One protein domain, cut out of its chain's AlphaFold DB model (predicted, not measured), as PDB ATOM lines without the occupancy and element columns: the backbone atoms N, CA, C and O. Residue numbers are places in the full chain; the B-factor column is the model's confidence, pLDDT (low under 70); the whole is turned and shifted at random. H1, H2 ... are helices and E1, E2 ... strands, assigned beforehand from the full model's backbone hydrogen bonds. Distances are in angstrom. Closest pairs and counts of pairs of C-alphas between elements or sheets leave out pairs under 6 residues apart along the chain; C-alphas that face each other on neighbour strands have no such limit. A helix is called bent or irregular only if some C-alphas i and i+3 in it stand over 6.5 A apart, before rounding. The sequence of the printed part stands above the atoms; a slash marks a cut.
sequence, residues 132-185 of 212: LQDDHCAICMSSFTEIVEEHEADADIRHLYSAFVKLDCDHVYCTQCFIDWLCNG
ATOM      1  N   LEU A 132      22.941 -24.494 -13.651       56.12
ATOM      2  CA  LEU A 132      24.158 -23.995 -13.038       56.12
ATOM      3  C   LEU A 132      25.141 -25.159 -12.907       56.12
ATOM      4  O   LEU A 132      24.980 -26.025 -12.056       56.12
ATOM      5  N   GLN A 133      26.131 -25.210 -13.796       59.34
ATOM      6  CA  GLN A 133      27.308 -26.063 -13.597       59.34
ATOM      7  C   GLN A 133      28.185 -25.565 -12.440       59.34
ATOM      8  O   GLN A 133      28.976 -26.342 -11.911       59.34
ATOM      9  N   ASP A 134      27.997 -24.309 -12.031       63.69
ATOM     10  CA  ASP A 134      28.745 -23.658 -10.969       63.69
ATOM     11  C   ASP A 134      27.797 -23.345  -9.804       63.69
ATOM     12  O   ASP A 134      26.859 -22.568  -9.955       63.69
ATOM     13  N   ASP A 135      28.044 -23.927  -8.631       82.69
ATOM     14  CA  ASP A 135      27.277 -23.629  -7.406       82.69
ATOM     15  C   ASP A 135      27.701 -22.294  -6.751       82.69
ATOM     16  O   ASP A 135      27.145 -21.877  -5.731       82.69
ATOM     17  N   HIS A 136      28.703 -21.619  -7.326       91.31
ATOM     18  CA  HIS A 136      29.368 -20.454  -6.749       91.31
ATOM     19  C   HIS A 136      29.603 -19.370  -7.800       91.31
ATOM     20  O   HIS A 136      29.888 -19.653  -8.965       91.31
ATOM     21  N   CYS A 137      29.566 -18.110  -7.373       92.56
ATOM     22  CA  CYS A 137      29.985 -16.995  -8.213       92.56
ATOM     23  C   CYS A 137      31.502 -17.045  -8.428       92.56
ATOM     24  O   CYS A 137      32.261 -16.938  -7.473       92.56
ATOM     25  N   ALA A 138      31.981 -17.116  -9.671       93.12
ATOM     26  CA  ALA A 138      33.423 -17.217  -9.935       93.12
ATOM     27  C   ALA A 138      34.240 -15.942  -9.624       93.12
ATOM     28  O   ALA A 138      35.460 -15.953  -9.775       93.12
ATOM     29  N   ILE A 139      33.586 -14.845  -9.223       94.50
ATOM     30  CA  ILE A 139      34.248 -13.588  -8.838       94.50
ATOM     31  C   ILE A 139      34.447 -13.535  -7.318       94.50
ATOM     32  O   ILE A 139      35.581 -13.427  -6.862       94.50
ATOM     33  N   CYS A 140      33.369 -13.635  -6.530       94.50
ATOM     34  CA  CYS A 140      33.449 -13.572  -5.064       94.50
ATOM     35  C   CYS A 140      33.587 -14.940  -4.381       94.50
ATOM     36  O   CYS A 140      33.836 -14.991  -3.183       94.50
ATOM     37  N   MET A 141      33.429 -16.040  -5.124       93.81
ATOM     38  CA  MET A 141      33.438 -17.428  -4.638       93.81
ATOM     39  C   MET A 141      32.330 -17.779  -3.632       93.81
ATOM     40  O   MET A 141      32.306 -18.895  -3.120       93.81
ATOM     41  N   SER A 142      31.386 -16.871  -3.375       92.00
ATOM     42  CA  SER A 142      30.218 -17.131  -2.530       92.00
ATOM     43  C   SER A 142      29.257 -18.105  -3.206       92.00
ATOM     44  O   SER A 142      29.073 -18.064  -4.432       92.00
ATOM     45  N   SER A 143      28.632 -18.970  -2.407       89.56
ATOM     46  CA  SER A 143      27.614 -19.893  -2.910       89.56
ATOM     47  C   SER A 143      26.346 -19.130  -3.290       89.56
ATOM     48  O   SER A 143      25.957 -18.169  -2.623       89.56
ATOM     49  N   PHE A 144      25.671 -19.554  -4.359       85.62
ATOM     50  CA  PHE A 144      24.428 -18.894  -4.767       85.62
ATOM     51  C   PHE A 144      23.302 -19.074  -3.741       85.62
ATOM     52  O   PHE A 144      22.438 -18.210  -3.632       85.62
ATOM     53  N   THR A 145      23.329 -20.158  -2.962       83.25
ATOM     54  CA  THR A 145      22.381 -20.400  -1.868       83.25
ATOM     55  C   THR A 145      22.529 -19.371  -0.750       83.25
ATOM     56  O   THR A 145      21.537 -18.787  -0.336       83.25
ATOM     57  N   GLU A 146      23.759 -19.090  -0.321       82.81
ATOM     58  CA  GLU A 146      24.044 -18.126   0.750       82.81
ATOM     59  C   GLU A 146      23.601 -16.703   0.379       82.81
ATOM     60  O   GLU A 146      22.978 -16.013   1.181       82.81
ATOM     61  N   ILE A 147      23.828 -16.294  -0.873       78.88
ATOM     62  CA  ILE A 147      23.420 -14.970  -1.370       78.88
ATOM     63  C   ILE A 147      21.890 -14.832  -1.409       78.88
ATOM     64  O   ILE A 147      21.349 -13.767  -1.115       78.88
ATOM     65  N   VAL A 148      21.182 -15.905  -1.785       79.00
ATOM     66  CA  VAL A 148      19.713 -15.928  -1.751       79.00
ATOM     67  C   VAL A 148      19.211 -15.767  -0.320       79.00
ATOM     68  O   VAL A 148      18.349 -14.927  -0.084       79.00
ATOM     69  N   GLU A 149      19.755 -16.539   0.621       78.38
ATOM     70  CA  GLU A 149      19.332 -16.509   2.024       78.38
ATOM     71  C   GLU A 149      19.543 -15.125   2.660       78.38
ATOM     72  O   GLU A 149      18.674 -14.641   3.387       78.38
ATOM     73  N   GLU A 150      20.650 -14.449   2.338       75.12
ATOM     74  CA  GLU A 150      20.928 -13.090   2.814       75.12
ATOM     75  C   GLU A 150      19.909 -12.068   2.281       75.12
ATOM     76  O   GLU A 150      19.401 -11.243   3.039       75.12
ATOM     77  N   HIS A 151      19.555 -12.141   0.993       70.38
ATOM     78  CA  HIS A 151      18.564 -11.236   0.396       70.38
ATOM     79  C   HIS A 151      17.111 -11.574   0.758       70.38
ATOM     80  O   HIS A 151      16.258 -10.696   0.692       70.38
ATOM     81  N   GLU A 152      16.793 -12.818   1.127       67.69
ATOM     82  CA  GLU A 152      15.463 -13.171   1.642       67.69
ATOM     83  C   GLU A 152      15.221 -12.634   3.060       67.69
ATOM     84  O   GLU A 152      14.074 -12.360   3.427       67.69
ATOM     85  N   ALA A 153      16.284 -12.466   3.855       65.81
ATOM     86  CA  ALA A 153      16.199 -11.894   5.195       65.81
ATOM     87  C   ALA A 153      15.860 -10.392   5.176       65.81
ATOM     88  O   ALA A 153      15.223  -9.893   6.109       65.81
ATOM     89  N   ASP A 154      16.241  -9.687   4.108       61.91
ATOM     90  CA  ASP A 154      15.930  -8.278   3.899       61.91
ATOM     91  C   ASP A 154      14.610  -8.168   3.112       61.91
ATOM     92  O   ASP A 154      14.521  -8.514   1.939       61.91
ATOM     93  N   ALA A 155      13.526  -7.765   3.779       52.50
ATOM     94  CA  ALA A 155      12.133  -7.998   3.366       52.50
ATOM     95  C   ALA A 155      11.651  -7.318   2.052       52.50
ATOM     96  O   ALA A 155      10.442  -7.274   1.796       52.50
ATOM     97  N   ASP A 156      12.544  -6.804   1.202       58.31
ATOM     98  CA  ASP A 156      12.216  -6.194  -0.087       58.31
ATOM     99  C   ASP A 156      12.559  -7.112  -1.275       58.31
ATOM    100  O   ASP A 156      13.533  -6.952  -2.010       58.31
ATOM    101  N   ILE A 157      11.665  -8.079  -1.505       53.72
ATOM    102  CA  ILE A 157      11.716  -9.095  -2.576       53.72
ATOM    103  C   ILE A 157      11.912  -8.488  -3.982       53.72
ATOM    104  O   ILE A 157      12.322  -9.184  -4.916       53.72
ATOM    105  N   ARG A 158      11.647  -7.187  -4.173       53.72
ATOM    106  CA  ARG A 158      11.865  -6.504  -5.459       53.72
ATOM    107  C   ARG A 158      13.339  -6.472  -5.875       53.72
ATOM    108  O   ARG A 158      13.596  -6.411  -7.075       53.72
ATOM    109  N   HIS A 159      14.275  -6.606  -4.935       55.91
ATOM    110  CA  HIS A 159      15.716  -6.638  -5.201       55.91
ATOM    111  C   HIS A 159      16.276  -8.039  -5.525       55.91
ATOM    112  O   HIS A 159      17.398  -8.163  -6.016       55.91
ATOM    113  N   LEU A 160      15.500  -9.116  -5.363       50.72
ATOM    114  CA  LEU A 160      15.980 -10.482  -5.642       50.72
ATOM    115  C   LEU A 160      16.149 -10.773  -7.141       50.72
ATOM    116  O   LEU A 160      17.075 -11.480  -7.534       50.72
ATOM    117  N   TYR A 161      15.313 -10.183  -8.004       52.78
ATOM    118  CA  TYR A 161      15.512 -10.264  -9.460       52.78
ATOM    119  C   TYR A 161      16.762  -9.508  -9.932       52.78
ATOM    120  O   TYR A 161      17.181  -9.688 -11.073       52.78
ATOM    121  N   SER A 162      17.370  -8.704  -9.053       64.38
ATOM    122  CA  SER A 162      18.668  -8.071  -9.266       64.38
ATOM    123  C   SER A 162      19.813  -8.746  -8.513       64.38
ATOM    124  O   SER A 162      20.898  -8.191  -8.527       64.38
ATOM    125  N   ALA A 163      19.646  -9.914  -7.879       81.25
ATOM    126  CA  ALA A 163      20.746 -10.550  -7.139       81.25
ATOM    127  C   ALA A 163      21.744 -11.284  -8.056       81.25
ATOM    128  O   ALA A 163      22.947 -11.298  -7.786       81.25
ATOM    129  N   PHE A 164      21.261 -11.847  -9.172       87.56
ATOM    130  CA  PHE A 164      22.080 -12.622 -10.103       87.56
ATOM    131  C   PHE A 164      21.902 -12.188 -11.553       87.56
ATOM    132  O   PHE A 164      20.797 -11.877 -11.999       87.56
ATOM    133  N   VAL A 165      22.988 -12.289 -12.319       88.50
ATOM    134  CA  VAL A 165      22.999 -12.111 -13.773       88.50
ATOM    135  C   VAL A 165      23.446 -13.413 -14.422       88.50
ATOM    136  O   VAL A 165      24.518 -13.934 -14.113       88.50
ATOM    137  N   LYS A 166      22.630 -13.923 -15.349       90.38
ATOM    138  CA  LYS A 166      22.989 -15.033 -16.235       90.38
ATOM    139  C   LYS A 166      23.347 -14.484 -17.612       90.38
ATOM    140  O   LYS A 166      22.568 -13.733 -18.192       90.38
ATOM    141  N   LEU A 167      24.512 -14.866 -18.124       90.25
ATOM    142  CA  LEU A 167      25.003 -14.445 -19.436       90.25
ATOM    143  C   LEU A 167      24.550 -15.395 -20.550       90.25
ATOM    144  O   LEU A 167      24.177 -16.538 -20.293       90.25
ATOM    145  N   ASP A 168      24.700 -14.960 -21.803       89.38
ATOM    146  CA  ASP A 168      24.426 -15.785 -22.995       89.38
ATOM    147  C   ASP A 168      25.325 -17.023 -23.096       89.38
ATOM    148  O   ASP A 168      24.972 -18.015 -23.726       89.38
ATOM    149  N   CYS A 169      26.500 -16.976 -22.463       90.56
ATOM    150  CA  CYS A 169      27.408 -18.116 -22.342       90.56
ATOM    151  C   CYS A 169      27.041 -19.070 -21.190       90.56
ATOM    152  O   CYS A 169      27.880 -19.868 -20.787       90.56
ATOM    153  N   ASP A 170      25.829 -18.946 -20.645       90.25
ATOM    154  CA  ASP A 170      25.249 -19.720 -19.542       90.25
ATOM    155  C   ASP A 170      25.923 -19.587 -18.161       90.25
ATOM    156  O   ASP A 170      25.367 -20.083 -17.182       90.25
ATOM    157  N   HIS A 171      27.034 -18.854 -18.034       91.31
ATOM    158  CA  HIS A 171      27.642 -18.545 -16.733       91.31
ATOM    159  C   HIS A 171      26.807 -17.541 -15.929       91.31
ATOM    160  O   HIS A 171      26.193 -16.625 -16.489       91.31
ATOM    161  N   VAL A 172      26.823 -17.700 -14.606       92.12
ATOM    162  CA  VAL A 172      26.044 -16.898 -13.657       92.12
ATOM    163  C   VAL A 172      26.967 -16.230 -12.646       92.12
ATOM    164  O   VAL A 172      27.975 -16.802 -12.236       92.12
ATOM    165  N   TYR A 173      26.617 -15.009 -12.251       92.69
ATOM    166  CA  TYR A 173      27.372 -14.192 -11.302       92.69
ATOM    167  C   TYR A 173      26.424 -13.437 -10.374       92.69
ATOM    168  O   TYR A 173      25.275 -13.177 -10.739       92.69
ATOM    169  N   CYS A 174      26.924 -13.017  -9.212       91.75
ATOM    170  CA  CYS A 174      26.270 -11.969  -8.430       91.75
ATOM    171  C   CYS A 174      26.205 -10.697  -9.272       91.75
ATOM    172  O   CYS A 174      27.200 -10.330  -9.902       91.75
ATOM    173  N   THR A 175      25.075 -10.003  -9.253       90.00
ATOM    174  CA  THR A 175      24.901  -8.779 -10.039       90.00
ATOM    175  C   THR A 175      25.937  -7.727  -9.682       90.00
ATOM    176  O   THR A 175      26.548  -7.181 -10.592       90.00
ATOM    177  N   GLN A 176      26.204  -7.502  -8.389       89.94
ATOM    178  CA  GLN A 176      27.200  -6.515  -7.964       89.94
ATOM    179  C   GLN A 176      28.600  -6.872  -8.473       89.94
ATOM    180  O   GLN A 176      29.224  -6.076  -9.161       89.94
ATOM    181  N   CYS A 177      29.051  -8.109  -8.238       93.75
ATOM    182  CA  CYS A 177      30.353  -8.565  -8.725       93.75
ATOM    183  C   CYS A 177      30.479  -8.446 -10.247       93.75
ATOM    184  O   CYS A 177      31.552  -8.140 -10.763       93.75
ATOM    185  N   PHE A 178      29.392  -8.713 -10.974       92.75
ATOM    186  CA  PHE A 178      29.381  -8.579 -12.420       92.75
ATOM    187  C   PHE A 178      29.413  -7.114 -12.867       92.75
ATOM    188  O   PHE A 178      30.155  -6.794 -13.788       92.75
ATOM    189  N   ILE A 179      28.678  -6.216 -12.208       90.44
ATOM    190  CA  ILE A 179      28.747  -4.770 -12.460       90.44
ATOM    191  C   ILE A 179      30.166  -4.260 -12.205       90.44
ATOM    192  O   ILE A 179      30.748  -3.653 -13.098       90.44
ATOM    193  N   ASP A 180      30.769  -4.590 -11.063       91.75
ATOM    194  CA  ASP A 180      32.137  -4.180 -10.730       91.75
ATOM    195  C   ASP A 180      33.140  -4.697 -11.773       91.75
ATOM    196  O   ASP A 180      34.042  -3.982 -12.217       91.75
ATOM    197  N   TRP A 181      32.973  -5.944 -12.224       94.06
ATOM    198  CA  TRP A 181      33.789  -6.521 -13.292       94.06
ATOM    199  C   TRP A 181      33.713  -5.695 -14.581       94.06
ATOM    200  O   TRP A 181      34.748  -5.429 -15.201       94.06
ATOM    201  N   LEU A 182      32.513  -5.258 -14.961       90.38
ATOM    202  CA  LEU A 182      32.281  -4.421 -16.138       90.38
ATOM    203  C   LEU A 182      32.839  -3.007 -15.969       90.38
ATOM    204  O   LEU A 182      33.482  -2.509 -16.891       90.38
ATOM    205  N   CYS A 183      32.646  -2.399 -14.794       87.25
ATOM    206  CA  CYS A 183      33.183  -1.083 -14.441       87.25
ATOM    207  C   CYS A 183      34.706  -1.027 -14.576       87.25
ATOM    208  O   CYS A 183      35.256  -0.036 -15.040       87.25
ATOM    209  N   ASN A 184      35.389  -2.133 -14.279       91.19
ATOM    210  CA  ASN A 184      36.834  -2.273 -14.457       91.19
ATOM    211  C   ASN A 184      37.280  -2.435 -15.930       91.19
ATOM    212  O   ASN A 184      38.415  -2.829 -16.201       91.19
ATOM    213  N   GLY A 185      36.400  -2.175 -16.903       89.88
ATOM    214  CA  GLY A 185      36.711  -2.214 -18.334       89.88
ATOM    215  C   GLY A 185      36.734  -3.618 -18.946       89.88
ATOM    216  O   GLY A 185      37.202  -3.799 -20.075       89.88
TER     217      GLY A 185
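What this domain is: This is residues 132 to 185 of the 212 residues of the protein "RING-type domain-containing protein" of Fomitopsis pinicola (strain FP-58527) (UniProt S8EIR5). A small two-stranded hairpin, E1 and E2, makes the middle; the helical hairpin H1 and H2 reaches away to one side, its tip at residues 153 to 158 sticking out, and H3 runs off to the other side. A looped stretch, residues 132 to 143, passes by E2 before H1. The printed part has 54 residues, with three named helices and two named strands in the order H1 H2 E1 E2 H3; the sheet, E1 - E2, is antiparallel and the class is mostly helix. The whole is compact, with a radius of gyration of the C-alphas of 11.3 A and spans of 32 by 25 by 19 A.

Where its parts are: After residues 132 to 143, H1, residues 144 to 153, begins at C-alpha 144 (24.428, -18.894, -4.767) and is 14.7 A long. H2 is residues 157 to 162, E1 residues 164 to 166 and E2 residues 172 to 174. H3, residues 175 to 183, is 12.1 A long and ends at C-alpha 183 (33.183, -1.083, -14.441).

How they stand to each other: H1 and H2 form a helical hairpin and touch, the closest C-alphas being those of His 151 and Leu 160, 6.6 A; they run opposite ways at a shallow tilt of 29 degrees. H2 is only just irregular: C-alphas 158 and 161 are 6.6 A apart. In the hairpin E1 and E2, N 165 and O 173 are within hydrogen-bond range, 2.9 A. The closest C-alphas of E1 and H3, Phe 164 and Thr 175, are 4.8 A apart. H1 and H3 are apart. Each O i to N i+4 pair is within hydrogen-bond range in H1 and H3; H2 has 0 of 2, and 2 of 3 O i to N i+3 pairs.

The domain as a whole: The two C-alphas farthest apart, of Ala 155 and Gly 185, are 33.3 A from each other. The printed part has no cut, and the four links between named elements are tight. The mean pLDDT of the printed part is 80.6; residues 132 to 134 and 152 to 162 are under 70.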